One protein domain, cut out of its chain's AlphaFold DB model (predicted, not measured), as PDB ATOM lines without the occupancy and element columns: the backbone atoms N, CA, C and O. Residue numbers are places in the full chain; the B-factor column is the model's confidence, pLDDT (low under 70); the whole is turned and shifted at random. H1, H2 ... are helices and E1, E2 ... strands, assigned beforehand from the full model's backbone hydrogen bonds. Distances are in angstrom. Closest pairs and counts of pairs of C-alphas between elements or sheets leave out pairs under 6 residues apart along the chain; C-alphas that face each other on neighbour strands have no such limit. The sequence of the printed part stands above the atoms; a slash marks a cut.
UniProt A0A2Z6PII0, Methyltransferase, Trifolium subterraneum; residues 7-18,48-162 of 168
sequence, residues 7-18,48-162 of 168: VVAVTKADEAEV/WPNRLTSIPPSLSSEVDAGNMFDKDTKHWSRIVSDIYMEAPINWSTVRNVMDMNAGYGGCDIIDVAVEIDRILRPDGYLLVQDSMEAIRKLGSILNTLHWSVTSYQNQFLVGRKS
ATOM      1  N   VAL A   7     222.298 163.955 142.452       75.88
ATOM      2  CA  VAL A   7     222.479 165.063 141.509       75.88
ATOM      3  C   VAL A   7     221.286 165.997 141.673       75.88
ATOM      4  O   VAL A   7     220.151 165.518 141.741       75.88
ATOM      5  N   VAL A   8     221.544 167.301 141.770       81.12
ATOM      6  CA  VAL A   8     220.507 168.340 141.750       81.12
ATOM      7  C   VAL A   8     220.528 169.017 140.390       81.12
ATOM      8  O   VAL A   8     221.552 169.580 140.015       81.12
ATOM      9  N   ALA A   9     219.415 168.988 139.667       78.00
ATOM     10  CA  ALA A   9     219.201 169.889 138.540       78.00
ATOM     11  C   ALA A   9     218.480 171.145 139.043       78.00
ATOM     12  O   ALA A   9     217.515 171.040 139.800       78.00
ATOM     13  N   VAL A  10     218.960 172.316 138.642       76.94
ATOM     14  CA  VAL A  10     218.365 173.615 138.942       76.94
ATOM     15  C   VAL A  10     217.884 174.220 137.636       76.94
ATOM     16  O   VAL A  10     218.617 174.212 136.652       76.94
ATOM     17  N   THR A  11     216.649 174.709 137.601       68.12
ATOM     18  CA  THR A  11     216.104 175.355 136.404       68.12
ATOM     19  C   THR A  11     215.344 176.620 136.756       68.12
ATOM     20  O   THR A  11     214.611 176.680 137.748       68.12
ATOM     21  N   LYS A  12     215.520 177.611 135.886       65.25
ATOM     22  CA  LYS A  12     214.733 178.830 135.787       65.25
ATOM     23  C   LYS A  12     214.344 178.967 134.317       65.25
ATOM     24  O   LYS A  12     215.219 179.144 133.472       65.25
ATOM     25  N   ALA A  13     213.073 178.779 134.000       51.19
ATOM     26  CA  ALA A  13     212.523 179.005 132.674       51.19
ATOM     27  C   ALA A  13     211.999 180.441 132.622       51.19
ATOM     28  O   ALA A  13     210.846 180.721 132.921       51.19
ATOM     29  N   ASP A  14     212.855 181.381 132.226       46.91
ATOM     30  CA  ASP A  14     212.340 182.691 131.846       46.91
ATOM     31  C   ASP A  14     211.464 182.505 130.590       46.91
ATOM     32  O   ASP A  14     211.928 182.018 129.552       46.91
ATOM     33  N   GLU A  15     210.174 182.848 130.688       43.34
ATOM     34  CA  GLU A  15     209.306 182.983 129.520       43.34
ATOM     35  C   GLU A  15     209.904 184.077 128.636       43.34
ATOM     36  O   GLU A  15     209.847 185.264 128.954       43.34
ATOM     37  N   ALA A  16     210.553 183.671 127.548       46.03
ATOM     38  CA  ALA A  16     211.143 184.617 126.623       46.03
ATOM     39  C   ALA A  16     210.029 185.468 126.000       46.03
ATOM     40  O   ALA A  16     209.192 184.960 125.248       46.03
ATOM     41  N   GLU A  17     210.053 186.772 126.272       40.28
ATOM     42  CA  GLU A  17     209.381 187.743 125.421       40.28
ATOM     43  C   GLU A  17     210.010 187.605 124.028       40.28
ATOM     44  O   GLU A  17     211.230 187.701 123.855       40.28
ATOM     45  N   VAL A  18     209.180 187.259 123.045       45.72
ATOM     46  CA  VAL A  18     209.578 187.025 121.656       45.72
ATOM     47  C   VAL A  18     209.939 188.367 121.033       45.72
ATOM     48  O   VAL A  18     209.174 188.862 120.230       45.72
ATOM     49  N   TRP A  48     241.292 168.397 141.536       80.69
ATOM     50  CA  TRP A  48     240.301 168.593 142.588       80.69
ATOM     51  C   TRP A  48     240.992 168.710 143.963       80.69
ATOM     52  O   TRP A  48     242.006 168.034 144.164       80.69
ATOM     53  N   PRO A  49     240.501 169.535 144.912       88.25
ATOM     54  CA  PRO A  49     239.327 170.420 144.848       88.25
ATOM     55  C   PRO A  49     239.607 171.813 144.271       88.25
ATOM     56  O   PRO A  49     238.667 172.553 144.001       88.25
ATOM     57  N   ASN A  50     240.875 172.161 144.032       86.25
ATOM     58  CA  ASN A  50     241.291 173.491 143.562       86.25
ATOM     59  C   ASN A  50     240.615 173.910 142.245       86.25
ATOM     60  O   ASN A  50     240.480 175.099 141.974       86.25
ATOM     61  N   ARG A  51     240.139 172.945 141.448       85.38
ATOM     62  CA  ARG A  51     239.329 173.196 140.249       85.38
ATOM     63  C   ARG A  51     238.062 174.024 140.506       85.38
ATOM     64  O   ARG A  51     237.639 174.733 139.605       85.38
ATOM     65  N   LEU A  52     237.468 173.940 141.701       80.12
ATOM     66  CA  LEU A  52     236.230 174.654 142.051       80.12
ATOM     67  C   LEU A  52     236.363 176.176 141.990       80.12
ATOM     68  O   LEU A  52     235.377 176.864 141.761       80.12
ATOM     69  N   THR A  53     237.566 176.693 142.231       82.50
ATOM     70  CA  THR A  53     237.827 178.132 142.345       82.50
ATOM     71  C   THR A  53     238.837 178.631 141.316       82.50
ATOM     72  O   THR A  53     239.129 179.821 141.266       82.50
ATOM     73  N   SER A  54     239.386 177.740 140.486       84.62
ATOM     74  CA  SER A  54     240.325 178.109 139.430       84.62
ATOM     75  C   SER A  54     239.595 178.540 138.160       84.62
ATOM     76  O   SER A  54     238.709 177.820 137.698       84.62
ATOM     77  N   ILE A  55     240.046 179.630 137.536       82.88
ATOM     78  CA  ILE A  55     239.552 180.070 136.224       82.88
ATOM     79  C   ILE A  55     239.818 178.959 135.189       82.88
ATOM     80  O   ILE A  55     240.970 178.527 135.042       82.88
ATOM     81  N   PRO A  56     238.791 178.470 134.471       78.25
ATOM     82  CA  PRO A  56     238.971 177.397 133.506       78.25
ATOM     83  C   PRO A  56     239.771 177.885 132.285       78.25
ATOM     84  O   PRO A  56     239.602 179.027 131.845       78.25
ATOM     85  N   PRO A  57     240.606 177.023 131.672       75.00
ATOM     86  CA  PRO A  57     241.421 177.404 130.518       75.00
ATOM     87  C   PRO A  57     240.613 177.949 129.335       75.00
ATOM     88  O   PRO A  57     241.096 178.829 128.629       75.00
ATOM     89  N   SER A  58     239.376 177.481 129.148       69.75
ATOM     90  CA  SER A  58     238.466 177.948 128.094       69.75
ATOM     91  C   SER A  58     238.076 179.422 128.211       69.75
ATOM     92  O   SER A  58     237.776 180.036 127.196       69.75
ATOM     93  N   LEU A  59     238.093 179.995 129.418       71.69
ATOM     94  CA  LEU A  59     237.808 181.414 129.650       71.69
ATOM     95  C   LEU A  59     239.068 182.284 129.556       71.69
ATOM     96  O   LEU A  59     238.964 183.487 129.358       71.69
ATOM     97  N   SER A  60     240.267 181.703 129.666       62.91
ATOM     98  CA  SER A  60     241.520 182.466 129.787       62.91
ATOM     99  C   SER A  60     241.891 183.329 128.569       62.91
ATOM    100  O   SER A  60     242.761 184.190 128.687       62.91
ATOM    101  N   SER A  61     241.244 183.126 127.416       65.81
ATOM    102  CA  SER A  61     241.470 183.898 126.188       65.81
ATOM    103  C   SER A  61     240.692 185.217 126.100       65.81
ATOM    104  O   SER A  61     240.944 185.991 125.178       65.81
ATOM    105  N   GLU A  62     239.747 185.489 127.005       68.31
ATOM    106  CA  GLU A  62     238.937 186.715 126.969       68.31
ATOM    107  C   GLU A  62     239.573 187.878 127.747       68.31
ATOM    108  O   GLU A  62     240.188 187.709 128.803       68.31
ATOM    109  N   VAL A  63     239.394 189.099 127.234       70.75
ATOM    110  CA  VAL A  63     239.799 190.328 127.929       70.75
ATOM    111  C   VAL A  63     238.880 190.499 129.146       70.75
ATOM    112  O   VAL A  63     237.676 190.629 128.980       70.75
ATOM    113  N   ASP A  64     239.452 190.507 130.355       78.75
ATOM    114  CA  ASP A  64     238.746 190.578 131.654       78.75
ATOM    115  C   ASP A  64     238.109 189.262 132.168       78.75
ATOM    116  O   ASP A  64     237.333 189.270 133.127       78.75
ATOM    117  N   ALA A  65     238.498 188.109 131.607       76.94
ATOM    118  CA  ALA A  65     237.989 186.788 132.003       76.94
ATOM    119  C   ALA A  65     238.031 186.513 133.518       76.94
ATOM    120  O   ALA A  65     237.104 185.925 134.074       76.94
ATOM    121  N   GLY A  66     239.095 186.953 134.199       83.25
ATOM    122  CA  GLY A  66     239.247 186.750 135.642       83.25
ATOM    123  C   GLY A  66     238.216 187.516 136.470       83.25
ATOM    124  O   GLY A  66     237.600 186.947 137.365       83.25
ATOM    125  N   ASN A  67     237.959 188.781 136.137       85.19
ATOM    126  CA  ASN A  67     236.950 189.590 136.820       85.19
ATOM    127  C   ASN A  67     235.532 189.083 136.531       85.19
ATOM    128  O   ASN A  67     234.681 189.093 137.418       85.19
ATOM    129  N   MET A  68     235.272 188.635 135.297       83.19
ATOM    130  CA  MET A  68     233.988 188.041 134.924       83.19
ATOM    131  C   MET A  68     233.725 186.756 135.716       83.19
ATOM    132  O   MET A  68     232.669 186.633 136.336       83.19
ATOM    133  N   PHE A  69     234.715 185.862 135.790       85.50
ATOM    134  CA  PHE A  69     234.649 184.643 136.597       85.50
ATOM    135  C   PHE A  69     234.449 184.941 138.091       85.50
ATOM    136  O   PHE A  69     233.601 184.326 138.737       85.50
ATOM    137  N   ASP A  70     235.176 185.913 138.646       88.00
ATOM    138  CA  ASP A  70     235.053 186.291 140.058       88.00
ATOM    139  C   ASP A  70     233.677 186.882 140.387       88.00
ATOM    140  O   ASP A  70     233.121 186.623 141.460       88.00
ATOM    141  N   LYS A  71     233.118 187.700 139.487       88.50
ATOM    142  CA  LYS A  71     231.770 188.265 139.637       88.50
ATOM    143  C   LYS A  71     230.709 187.174 139.582       88.50
ATOM    144  O   LYS A  71     229.845 187.162 140.458       88.50
ATOM    145  N   ASP A  72     230.805 186.270 138.612       83.88
ATOM    146  CA  ASP A  72     229.883 185.146 138.449       83.88
ATOM    147  C   ASP A  72     229.945 184.193 139.654       83.88
ATOM    148  O   ASP A  72     228.930 183.927 140.295       83.88
ATOM    149  N   THR A  73     231.149 183.818 140.091       85.69
ATOM    150  CA  THR A  73     231.360 182.986 141.289       85.69
ATOM    151  C   THR A  73     230.736 183.617 142.536       85.69
ATOM    152  O   THR A  73     230.041 182.950 143.306       85.69
ATOM    153  N   LYS A  74     230.939 184.926 142.751       88.38
ATOM    154  CA  LYS A  74     230.324 185.656 143.877       88.38
ATOM    155  C   LYS A  74     228.808 185.762 143.742       88.38
ATOM    156  O   LYS A  74     228.117 185.811 144.757       88.38
ATOM    157  N   HIS A  75     228.292 185.873 142.524       85.69
ATOM    158  CA  HIS A  75     226.859 185.910 142.264       85.69
ATOM    159  C   HIS A  75     226.213 184.567 142.622       85.69
ATOM    160  O   HIS A  75     225.334 184.534 143.483       85.69
ATOM    161  N   TRP A  76     226.732 183.465 142.080       82.25
ATOM    162  CA  TRP A  76     226.262 182.113 142.380       82.25
ATOM    163  C   TRP A  76     226.395 181.743 143.851       82.25
ATOM    164  O   TRP A  76     225.472 181.163 144.416       82.25
ATOM    165  N   SER A  77     227.491 182.137 144.508       84.06
ATOM    166  CA  SER A  77     227.650 181.901 145.946       84.06
ATOM    167  C   SER A  77     226.525 182.527 146.772       84.06
ATOM    168  O   SER A  77     226.135 181.922 147.766       84.06
ATOM    169  N   ARG A  78     226.013 183.705 146.380       85.38
ATOM    170  CA  ARG A  78     224.878 184.352 147.060       85.38
ATOM    171  C   ARG A  78     223.558 183.672 146.736       85.38
ATOM    172  O   ARG A  78     222.772 183.420 147.633       85.38
ATOM    173  N   ILE A  79     223.319 183.329 145.470       81.88
ATOM    174  CA  ILE A  79     222.097 182.607 145.077       81.88
ATOM    175  C   ILE A  79     221.987 181.292 145.850       81.88
ATOM    176  O   ILE A  79     220.940 180.983 146.418       81.88
ATOM    177  N   VAL A  80     223.076 180.525 145.919       81.12
ATOM    178  CA  VAL A  80     223.083 179.260 146.653       81.12
ATOM    179  C   VAL A  80     222.795 179.496 148.135       81.12
ATOM    180  O   VAL A  80     221.948 178.792 148.681       81.12
ATOM    181  N   SER A  81     223.448 180.471 148.780       81.44
ATOM    182  CA  SER A  81     223.246 180.732 150.212       81.44
ATOM    183  C   SER A  81     221.860 181.264 150.549       81.44
ATOM    184  O   SER A  81     221.293 180.850 151.553       81.44
ATOM    185  N   ASP A  82     221.331 182.162 149.724       79.88
ATOM    186  CA  ASP A  82     220.148 182.954 150.061       79.88
ATOM    187  C   ASP A  82     218.857 182.289 149.572       79.88
ATOM    188  O   ASP A  82     217.799 182.509 150.145       79.88
ATOM    189  N   ILE A  83     218.929 181.494 148.498       76.69
ATOM    190  CA  ILE A  83     217.752 180.932 147.820       76.69
ATOM    191  C   ILE A  83     217.746 179.410 147.942       76.69
ATOM    192  O   ILE A  83     216.777 178.823 148.419       76.69
ATOM    193  N   TYR A  84     218.815 178.737 147.512       77.38
ATOM    194  CA  TYR A  84     218.786 177.274 147.438       77.38
ATOM    195  C   TYR A  84     218.962 176.605 148.799       77.38
ATOM    196  O   TYR A  84     218.321 175.589 149.045       77.38
ATOM    197  N   MET A  85     219.737 177.171 149.723       80.31
ATOM    198  CA  MET A  85     219.878 176.590 151.067       80.31
ATOM    199  C   MET A  85     218.576 176.606 151.886       80.31
ATOM    200  O   MET A  85     218.458 175.826 152.830       80.31
ATOM    201  N   GLU A  86     217.579 177.413 151.508       79.62
ATOM    202  CA  GLU A  86     216.230 177.367 152.094       79.62
ATOM    203  C   GLU A  86     215.366 176.230 151.519       79.62
ATOM    204  O   GLU A  86     214.320 175.888 152.078       79.62
ATOM    205  N   ALA A  87     215.796 175.608 150.416       78.00
ATOM    206  CA  ALA A  87     215.068 174.510 149.811       78.00
ATOM    207  C   ALA A  87     215.064 173.277 150.739       78.00
ATOM    208  O   ALA A  87     216.087 172.930 151.336       78.00
ATOM    209  N   PRO A  88     213.941 172.541 150.810       79.88
ATOM    210  CA  PRO A  88     213.749 171.385 151.689       79.88
ATOM    211  C   PRO A  88     214.399 170.118 151.113       79.88
ATOM    212  O   PRO A  88     213.778 169.064 150.972       79.88
ATOM    213  N   ILE A  89     215.674 170.233 150.752       82.94
ATOM    214  CA  ILE A  89     216.510 169.171 150.203       82.94
ATOM    215  C   ILE A  89     217.584 168.836 151.236       82.94
ATOM    216  O   ILE A  89     218.163 169.713 151.876       82.94
ATOM    217  N   ASN A  90     217.891 167.549 151.395       84.38
ATOM    218  CA  ASN A  90     219.026 167.150 152.214       84.38
ATOM    219  C   ASN A  90     220.336 167.350 151.435       84.38
ATOM    220  O   ASN A  90     220.834 166.426 150.786       84.38
ATOM    221  N   TRP A  91     220.915 168.546 151.540       82.38
ATOM    222  CA  TRP A  91     222.155 168.942 150.861       82.38
ATOM    223  C   TRP A  91     223.349 168.010 151.133       82.38
ATOM    224  O   TRP A  91     224.221 167.879 150.281       82.38
ATOM    225  N   SER A  92     223.364 167.267 152.248       84.50
ATOM    226  CA  SER A  92     224.417 166.273 152.531       84.50
ATOM    227  C   SER A  92     224.411 165.063 151.585       84.50
ATOM    228  O   SER A  92     225.410 164.348 151.481       84.50
ATOM    229  N   THR A  93     223.302 164.824 150.880       81.62
ATOM    230  CA  THR A  93     223.156 163.737 149.891       81.62
ATOM    231  C   THR A  93     223.530 164.170 148.478       81.62
ATOM    232  O   THR A  93     223.790 163.328 147.618       81.62
ATOM    233  N   VAL A  94     223.622 165.480 148.252       82.69
ATOM    234  CA  VAL A  94     223.951 166.068 146.960       82.69
ATOM    235  C   VAL A  94     225.464 166.017 146.755       82.69
ATOM    236  O   VAL A  94     226.251 166.235 147.680       82.69
ATOM    237  N   ARG A  95     225.889 165.659 145.547       78.81
ATOM    238  CA  ARG A  95     227.300 165.612 145.135       78.81
ATOM    239  C   ARG A  95     227.591 166.550 143.977       78.81
ATOM    240  O   ARG A  95     228.683 167.099 143.921       78.81
ATOM    241  N   ASN A  96     226.615 166.746 143.094       77.75
ATOM    242  CA  ASN A  96     226.732 167.617 141.933       77.75
ATOM    243  C   ASN A  96     225.460 168.450 141.783       77.75
ATOM    244  O   ASN A  96     224.358 167.947 142.018       77.75
ATOM    245  N   VAL A  97     225.629 169.700 141.363       80.88
ATOM    246  CA  VAL A  97     224.541 170.602 140.982       80.88
ATOM    247  C   VAL A  97     224.744 170.960 139.516       80.88
ATOM    248  O   VAL A  97     225.855 171.293 139.113       80.88
ATOM    249  N   MET A  98     223.686 170.857 138.725       78.94
ATOM    250  CA  MET A  98     223.654 171.263 137.328       78.94
ATOM    251  C   MET A  98     222.629 172.379 137.189       78.94
ATOM    252  O   MET A  98     221.450 172.145 137.429       78.94
ATOM    253  N   ASP A  99     223.075 173.573 136.813       76.06
ATOM    254  CA  ASP A  99     222.167 174.633 136.386       76.06
ATOM    255  C   ASP A  99     221.818 174.437 134.907       76.06
ATOM    256  O   ASP A  99     222.701 174.254 134.069       76.06
ATOM    257  N   MET A 100     220.525 174.425 134.608       69.81
ATOM    258  CA  MET A 100     219.968 174.274 133.265       69.81
ATOM    259  C   MET A 100     219.303 175.565 132.775       69.81
ATOM    260  O   MET A 100     218.463 175.518 131.879       69.81
ATOM    261  N   ASN A 101     219.671 176.723 133.333       68.38
ATOM    262  CA  ASN A 101     219.248 178.010 132.792       68.38
ATOM    263  C   ASN A 101     219.702 178.160 131.324       68.38
ATOM    264  O   ASN A 101     220.894 178.141 131.014       68.38
ATOM    265  N   ALA A 102     218.741 178.308 130.412       53.94
ATOM    266  CA  ALA A 102     218.985 178.363 128.970       53.94
ATOM    267  C   ALA A 102     219.310 179.775 128.434       53.94
ATOM    268  O   ALA A 102     219.632 179.925 127.253       53.94
ATOM    269  N   GLY A 103     219.252 180.824 129.264       57.78
ATOM    270  CA  GLY A 103     219.482 182.204 128.816       57.78
ATOM    271  C   GLY A 103     218.506 182.661 127.713       57.78
ATOM    272  O   GLY A 103     217.326 182.330 127.745       57.78
ATOM    273  N   TYR A 104     218.996 183.422 126.719       40.91
ATOM    274  CA  TYR A 104     218.224 184.105 125.650       40.91
ATOM    275  C   TYR A 104     217.450 183.206 124.659       40.91
ATOM    276  O   TYR A 104     216.938 183.688 123.648       40.91
ATOM    277  N   GLY A 105     217.364 181.904 124.903       50.31
ATOM    278  CA  GLY A 105     216.557 180.986 124.110       50.31
ATOM    279  C   GLY A 105     215.731 180.134 125.047       50.31
ATOM    280  O   GLY A 105     216.177 179.052 125.412       50.31
ATOM    281  N   GLY A 106     214.555 180.628 125.443       56.06
ATOM    282  CA  GLY A 106     213.612 179.853 126.242       56.06
ATOM    283  C   GLY A 106     213.423 178.464 125.627       56.06
ATOM    284  O   GLY A 106     213.061 178.341 124.456       56.06
ATOM    285  N   CYS A 107     213.747 177.422 126.385       64.06
ATOM    286  CA  CYS A 107     213.468 176.049 125.987       64.06
ATOM    287  C   CYS A 107     212.000 175.733 126.287       64.06
ATOM    288  O   CYS A 107     211.465 176.203 127.294       64.06
ATOM    289  N   ASP A 108     211.344 174.919 125.452       74.38
ATOM    290  CA  ASP A 108     210.030 174.399 125.830       74.38
ATOM    291  C   ASP A 108     210.192 173.576 127.114       74.38
ATOM    292  O   ASP A 108     211.086 172.736 127.240       74.38
ATOM    293  N   ILE A 109     209.318 173.822 128.083       76.88
ATOM    294  CA  ILE A 109     209.309 173.145 129.378       76.88
ATOM    295  C   ILE A 109     209.220 171.618 129.246       76.88
ATOM    296  O   ILE A 109     209.690 170.900 130.126       76.88
ATOM    297  N   ILE A 110     208.634 171.116 128.153       79.12
ATOM    298  CA  ILE A 110     208.593 169.684 127.843       79.12
ATOM    299  C   ILE A 110     209.994 169.175 127.496       79.12
ATOM    300  O   ILE A 110     210.411 168.157 128.045       79.12
ATOM    301  N   ASP A 111     210.733 169.886 126.643       81.00
ATOM    302  CA  ASP A 111     212.096 169.506 126.259       81.00
ATOM    303  C   ASP A 111     213.021 169.528 127.481       81.00
ATOM    304  O   ASP A 111     213.758 168.572 127.729       81.00
ATOM    305  N   VAL A 112     212.910 170.573 128.309       79.38
ATOM    306  CA  VAL A 112     213.652 170.682 129.574       79.38
ATOM    307  C   VAL A 112     213.327 169.508 130.498       79.38
ATOM    308  O   VAL A 112     214.239 168.864 131.016       79.38
ATOM    309  N   ALA A 113     212.044 169.181 130.678       83.19
ATOM    310  CA  ALA A 113     211.628 168.065 131.525       83.19
ATOM    311  C   ALA A 113     212.176 166.718 131.030       83.19
ATOM    312  O   ALA A 113     212.613 165.902 131.841       83.19
ATOM    313  N   VAL A 114     212.187 166.489 129.712       84.88
ATOM    314  CA  VAL A 114     212.733 165.265 129.109       84.88
ATOM    315  C   VAL A 114     214.244 165.177 129.311       84.88
ATOM    316  O   VAL A 114     214.743 164.117 129.686       84.88
ATOM    317  N   GLU A 115     214.990 166.263 129.109       85.12
ATOM    318  CA  GLU A 115     216.443 166.253 129.312       85.12
ATOM    319  C   GLU A 115     216.812 166.064 130.789       85.12
ATOM    320  O   GLU A 115     217.680 165.247 131.108       85.12
ATOM    321  N   ILE A 116     216.091 166.712 131.710       86.06
ATOM    322  CA  ILE A 116     216.246 166.475 133.151       86.06
ATOM    323  C   ILE A 116     215.957 165.009 133.489       86.06
ATOM    324  O   ILE A 116     216.717 164.392 134.243       86.06
ATOM    325  N   ASP A 117     214.897 164.423 132.924       86.94
ATOM    326  CA  ASP A 117     214.585 163.013 133.145       86.94
ATOM    327  C   ASP A 117     215.662 162.088 132.585       86.94
ATOM    328  O   ASP A 117     216.025 161.110 133.229       86.94
ATOM    329  N   ARG A 118     216.284 162.412 131.456       86.38
ATOM    330  CA  ARG A 118     217.389 161.604 130.927       86.38
ATOM    331  C   ARG A 118     218.663 161.710 131.767       86.38
ATOM    332  O   ARG A 118     219.381 160.716 131.888       86.38
ATOM    333  N   ILE A 119     218.946 162.882 132.340       86.06
ATOM    334  CA  ILE A 119     220.181 163.165 133.085       86.06
ATOM    335  C   ILE A 119     220.110 162.648 134.525       86.06
ATOM    336  O   ILE A 119     221.058 162.021 135.009       86.06
ATOM    337  N   LEU A 120     219.008 162.913 135.235       86.19
ATOM    338  CA  LEU A 120     218.910 162.571 136.650       86.19
ATOM    339  C   LEU A 120     218.776 161.059 136.841       86.19
ATOM    340  O   LEU A 120     217.963 160.376 136.213       86.19
ATOM    341  N   ARG A 121     219.583 160.513 137.751       86.62
ATOM    342  CA  ARG A 121     219.451 159.125 138.208       86.62
ATOM    343  C   ARG A 121     218.292 159.012 139.210       86.62
ATOM    344  O   ARG A 121     217.858 160.032 139.750       86.62
ATOM    345  N   PRO A 122     217.773 157.799 139.465       87.38
ATOM    346  CA  PRO A 122     216.828 157.578 140.556       87.38
ATOM    347  C   PRO A 122     217.338 158.177 141.871       87.38
ATOM    348  O   PRO A 122     218.543 158.164 142.120       87.38
ATOM    349  N   ASP A 123     216.424 158.723 142.673       85.69
ATOM    350  CA  ASP A 123     216.700 159.498 143.891       85.69
ATOM    351  C   ASP A 123     217.399 160.854 143.685       85.69
ATOM    352  O   ASP A 123     217.650 161.565 144.657       85.69
ATOM    353  N   GLY A 124     217.650 161.258 142.436       87.81
ATOM    354  CA  GLY A 124     218.064 162.617 142.096       87.81
ATOM    355  C   GLY A 124     216.984 163.655 142.414       87.81
ATOM    356  O   GLY A 124     215.785 163.350 142.445       87.81
ATOM    357  N   TYR A 125     217.422 164.894 142.630       90.19
ATOM    358  CA  TYR A 125     216.560 166.025 142.959       90.19
ATOM    359  C   TYR A 125     216.505 167.019 141.797       90.19
ATOM    360  O   TYR A 125     217.499 167.292 141.133       90.19
ATOM    361  N   LEU A 126     215.334 167.598 141.588       89.31
ATOM    362  CA  LEU A 126     215.102 168.746 140.729       89.31
ATOM    363  C   LEU A 126     214.597 169.881 141.613       89.31
ATOM    364  O   LEU A 126     213.636 169.693 142.357       89.31
ATOM    365  N   LEU A 127     215.224 171.046 141.517       88.75
ATOM    366  CA  LEU A 127     214.771 172.275 142.151       88.75
ATOM    367  C   LEU A 127     214.467 173.299 141.060       88.75
ATOM    368  O   LEU A 127     215.329 173.637 140.255       88.75
ATOM    369  N   VAL A 128     213.237 173.794 141.024       85.69
ATOM    370  CA  VAL A 128     212.797 174.779 140.032       85.69
ATOM    371  C   VAL A 128     212.358 176.034 140.752       85.69
ATOM    372  O   VAL A 128     211.574 175.945 141.698       85.69
ATOM    373  N   GLN A 129     212.835 177.185 140.291       83.25
ATOM    374  CA  GLN A 129     212.387 178.493 140.752       83.25
ATOM    375  C   GLN A 129     211.853 179.273 139.555       83.25
ATOM    376  O   GLN A 129     212.626 179.655 138.679       83.25
ATOM    377  N   ASP A 130     210.541 179.497 139.520       81.12
ATOM    378  CA  ASP A 130     209.876 180.050 138.341       81.12
ATOM    379  C   ASP A 130     208.509 180.673 138.653       81.12
ATOM    380  O   ASP A 130     208.041 180.647 139.793       81.12
ATOM    381  N   SER A 131     207.842 181.195 137.622       82.00
ATOM    382  CA  SER A 131     206.442 181.586 137.662       82.00
ATOM    383  C   SER A 131     205.553 180.414 138.097       82.00
ATOM    384  O   SER A 131     205.809 179.235 137.829       82.00
ATOM    385  N   MET A 132     204.441 180.732 138.761       83.06
ATOM    386  CA  MET A 132     203.477 179.712 139.183       83.06
ATOM    387  C   MET A 132     202.877 178.928 138.008       83.06
ATOM    388  O   MET A 132     202.491 177.770 138.184       83.06
ATOM    389  N   GLU A 133     202.767 179.547 136.832       82.69
ATOM    390  CA  GLU A 133     202.258 178.895 135.627       82.69
ATOM    391  C   GLU A 133     203.235 177.826 135.128       82.69
ATOM    392  O   GLU A 133     202.840 176.665 134.967       82.69
ATOM    393  N   ALA A 134     204.521 178.176 135.015       81.38
ATOM    394  CA  ALA A 134     205.587 177.246 134.662       81.38
ATOM    395  C   ALA A 134     205.693 176.100 135.681       81.38
ATOM    396  O   ALA A 134     205.682 174.927 135.302       81.38
ATOM    397  N   ILE A 135     205.676 176.416 136.983       85.56
ATOM    398  CA  ILE A 135     205.698 175.418 138.062       85.56
ATOM    399  C   ILE A 135     204.511 174.449 137.959       85.56
ATOM    400  O   ILE A 135     204.694 173.236 138.088       85.56
ATOM    401  N   ARG A 136     203.290 174.944 137.710       87.19
ATOM    402  CA  ARG A 136     202.106 174.079 137.557       87.19
ATOM    403  C   ARG A 136     202.213 173.181 136.330       87.19
ATOM    404  O   ARG A 136     201.907 171.990 136.430       87.19
ATOM    405  N   LYS A 137     202.638 173.732 135.191       86.56
ATOM    406  CA  LYS A 137     202.795 172.984 133.937       86.56
ATOM    407  C   LYS A 137     203.855 171.891 134.089       86.56
ATOM    408  O   LYS A 137     203.563 170.726 133.816       86.56
ATOM    409  N   LEU A 138     205.032 172.232 134.615       87.81
ATOM    410  CA  LEU A 138     206.111 171.277 134.865       87.81
ATOM    411  C   LEU A 138     205.715 170.220 135.891       87.81
ATOM    412  O   LEU A 138     205.929 169.035 135.658       87.81
ATOM    413  N   GLY A 139     205.089 170.619 136.999       89.88
ATOM    414  CA  GLY A 139     204.604 169.681 138.006       89.88
ATOM    415  C   GLY A 139     203.631 168.656 137.419       89.88
ATOM    416  O   GLY A 139     203.721 167.473 137.745       89.88
ATOM    417  N   SER A 140     202.752 169.070 136.497       90.69
ATOM    418  CA  SER A 140     201.872 168.134 135.790       90.69
ATOM    419  C   SER A 140     202.651 167.137 134.933       90.69
ATOM    420  O   SER A 140     202.300 165.963 134.938       90.69
ATOM    421  N   ILE A 141     203.688 167.581 134.217       89.75
ATOM    422  CA  ILE A 141     204.529 166.709 133.379       89.75
ATOM    423  C   ILE A 141     205.303 165.718 134.253       89.75
ATOM    424  O   ILE A 141     205.275 164.515 134.025       89.75
ATOM    425  N   LEU A 142     205.957 166.194 135.307       91.19
ATOM    426  CA  LEU A 142     206.750 165.341 136.192       91.19
ATOM    427  C   LEU A 142     205.890 164.275 136.890       91.19
ATOM    428  O   LEU A 142     206.324 163.134 137.051       91.19
ATOM    429  N   ASN A 143     204.643 164.604 137.240       90.94
ATOM    430  CA  ASN A 143     203.700 163.626 137.778       90.94
ATOM    431  C   ASN A 143     203.372 162.502 136.777       90.94
ATOM    432  O   ASN A 143     203.252 161.351 137.199       90.94
ATOM    433  N   THR A 144     203.257 162.784 135.469       90.00
ATOM    434  CA  THR A 144     203.035 161.723 134.460       90.00
ATOM    435  C   THR A 144     204.258 160.825 134.299       90.00
ATOM    436  O   THR A 144     204.110 159.637 134.030       90.00
ATOM    437  N   LEU A 145     205.452 161.364 134.548       88.69
ATOM    438  CA  LEU A 145     206.710 160.616 134.611       88.69
ATOM    439  C   LEU A 145     206.912 159.885 135.954       88.69
ATOM    440  O   LEU A 145     207.976 159.320 136.197       88.69
ATOM    441  N   HIS A 146     205.906 159.881 136.837       89.25
ATOM    442  CA  HIS A 146     205.941 159.267 138.168       89.25
ATOM    443  C   HIS A 146     206.998 159.847 139.118       89.25
ATOM    444  O   HIS A 146     207.508 159.147 139.998       89.25
ATOM    445  N   TRP A 147     207.333 161.125 138.975       92.38
ATOM    446  CA  TRP A 147     208.178 161.817 139.942       92.38
ATOM    447  C   TRP A 147     207.391 162.146 141.208       92.38
ATOM    448  O   TRP A 147     206.181 162.358 141.176       92.38
ATOM    449  N   SER A 148     208.093 162.227 142.337       91.88
ATOM    450  CA  SER A 148     207.527 162.779 143.567       91.88
ATOM    451  C   SER A 148     207.735 164.286 143.561       91.88
ATOM    452  O   SER A 148     208.866 164.742 143.704       91.88
ATOM    453  N   VAL A 149     206.665 165.058 143.404       92.50
ATOM    454  CA  VAL A 149     206.738 166.516 143.252       92.50
ATOM    455  C   VAL A 149     206.096 167.217 144.447       92.50
ATOM    456  O   VAL A 149     205.042 166.814 144.933       92.50
ATOM    457  N   THR A 150     206.722 168.281 144.944       90.12
ATOM    458  CA  THR A 150     206.199 169.099 146.042       90.12
ATOM    459  C   THR A 150     206.489 170.572 145.780       90.12
ATOM    460  O   THR A 150     207.623 170.950 145.499       90.12
ATOM    461  N   SER A 151     205.459 171.415 145.854       86.88
ATOM    462  CA  SER A 151     205.604 172.870 145.754       86.88
ATOM    463  C   SER A 151     205.848 173.484 147.132       86.88
ATOM    464  O   SER A 151     205.127 173.155 148.075       86.88
ATOM    465  N   TYR A 152     206.783 174.425 147.235       83.25
ATOM    466  CA  TYR A 152     207.118 175.116 148.480       83.25
ATOM    467  C   TYR A 152     206.945 176.628 148.338       83.25
ATOM    468  O   TYR A 152     207.471 177.234 147.405       83.25
ATOM    469  N   GLN A 153     206.181 177.216 149.270       77.75
ATOM    470  CA  GLN A 153     205.947 178.665 149.405       77.75
ATOM    471  C   GLN A 153     205.510 179.379 148.110       77.75
ATOM    472  O   GLN A 153     205.756 180.569 147.949       77.75
ATOM    473  N   ASN A 154     204.889 178.661 147.164       74.25
ATOM    474  CA  ASN A 154     204.561 179.162 145.819       74.25
ATOM    475  C   ASN A 154     205.763 179.738 145.039       74.25
ATOM    476  O   ASN A 154     205.568 180.407 144.030       74.25
ATOM    477  N   GLN A 155     206.984 179.449 145.489       77.56
ATOM    478  CA  GLN A 155     208.231 179.980 144.948       77.56
ATOM    479  C   GLN A 155     209.062 178.884 144.281       77.56
ATOM    480  O   GLN A 155     209.741 179.144 143.289       77.56
ATOM    481  N   PHE A 156     208.995 177.657 144.810       85.31
ATOM    482  CA  PHE A 156     209.796 176.540 144.324       85.31
ATOM    483  C   PHE A 156     208.962 175.304 144.018       85.31
ATOM    484  O   PHE A 156     207.993 174.989 144.716       85.31
ATOM    485  N   LEU A 157     209.418 174.544 143.028       89.12
ATOM    486  CA  LEU A 157     209.044 173.152 142.827       89.12
ATOM    487  C   LEU A 157     210.237 172.264 143.172       89.12
ATOM    488  O   LEU A 157     211.317 172.432 142.611       89.12
ATOM    489  N   VAL A 158     210.032 171.298 144.060       90.81
ATOM    490  CA  VAL A 158     211.007 170.244 144.342       90.81
ATOM    491  C   VAL A 158     210.476 168.942 143.765       90.81
ATOM    492  O   VAL A 158     209.426 168.451 144.177       90.81
ATOM    493  N   GLY A 159     211.192 168.384 142.798       91.50
ATOM    494  CA  GLY A 159     210.956 167.055 142.249       91.50
ATOM    495  C   GLY A 159     211.992 166.071 142.774       91.50
ATOM    496  O   GLY A 159     213.178 166.378 142.820       91.50
ATOM    497  N   ARG A 160     211.571 164.866 143.143       91.31
ATOM    498  CA  ARG A 160     212.462 163.733 143.391       91.31
ATOM    499  C   ARG A 160     212.166 162.651 142.372       91.31
ATOM    500  O   ARG A 160     211.027 162.180 142.267       91.31
ATOM    501  N   LYS A 161     213.202 162.249 141.642       90.00
ATOM    502  CA  LYS A 161     213.080 161.226 140.614       90.00
ATOM    503  C   LYS A 161     212.859 159.862 141.255       90.00
ATOM    504  O   LYS A 161     213.651 159.418 142.087       90.00
ATOM    505  N   SER A 162     211.790 159.188 140.853       85.56
ATOM    506  CA  SER A 162     211.525 157.818 141.280       85.56
ATOM    507  C   SER A 162     212.341 156.819 140.453       85.56
ATOM    508  O   SER A 162     212.846 157.122 139.370       85.56
TER     509      SER A 162
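AT A GLANCE: This is residues 7 to 18 and 48 to 162 of the 168 residues of the protein "Methyltransferase" of Trifolium subterraneum (UniProt A0A2Z6PII0). A twisted sheet of five strands has two helices, H2 and H3, packed over one face, touching each other at a steep tilt of 49 degrees, in two layers, helices on one face of a sheet. A long helix, H1, lies away from this sheet and its helices as an arm; its residues 74 to 82 stand free, and the unnamed stretch of residues 48 to 64 lies at its far end. The printed part has 127 residues, with three named helices and five named strands in the order E1, H1, E2, H2, E3, H3, E4, E5, and its class is mixed, helices and strands. The mixed sheet runs E2, E1, E3, E5, E4. The whole is compact, with a radius of gyration of the C-alphas of 15.9 A, and spans 46 by 40 by 27 A.

IN THESE COORDINATES: E1, residues 7 to 11, begins with C-alpha 7 at (222.479, 165.063, 141.509). After the cut and residues 48 to 64 comes H1, residues 65 to 82, 25.7 A long, from C-alpha 65 at (237.989, 186.788, 132.003). E2 is residues 94 to 99, 13.7 A; H2 is residues 109 to 119, 15.2 A; E3 is residues 125 to 129. H3 is residues 132 to 144, 18.6 A; E4 is residues 148 to 152. E5, residues 156 to 160, ends with C-alpha 160 at (212.462, 163.733, 143.391).

HOW THE PARTS SIT: E2 and E4 are the edge strands. E2 and E1 are parallel, with N 10 and O 98 2.8 A apart. E1 and E3 are parallel, with N 9 and O 125 2.9 A apart. E3 and E5 are antiparallel, with N 126 and O 159 2.8 A apart. E4 and E5 form a hairpin, with N 150 and O 158 2.8 A apart. These N and O pairs are within hydrogen-bond range. H2, at a height over the sheet of 10.3 A, lies over E1 and runs along the strands, at 14 degrees to E1 on the local plane; their closest C-alphas, of Ala 9 and Ile 116, are 7.0 A apart. H3, on the same face at a height of 9.0 A, lies over E5 and E4; its closest C-alphas to E5 are those of Ile 135 and Leu 157, 6.2 A. H2 and H3 touch at a steep tilt of 49 degrees, the same way, closest at the C-alphas of Ile 109 and Leu 138, 6.6 A. E2, H2, E3 and E3, H3, E4 are split strand-helix-strand units, parallel strands with another strand between them, with right-handed crossovers. H1 is not on the sheet and is apart from H2 and H3. In H1, H2 and H3 every O i to N i+4 pair is within hydrogen-bond range.

THE WHOLE: The farthest C-alphas, of Val 63 and His 146, are 47.1 A apart. Residues 19 to 47 are not printed, and C-alphas 18 and 48 are 41.5 A apart across this cut. The link from H1 to E2 is long, 11 residues. Confidence is low, with pLDDT under 70, at residues 11 to 18, 58, 60 to 62 and 100 to 107.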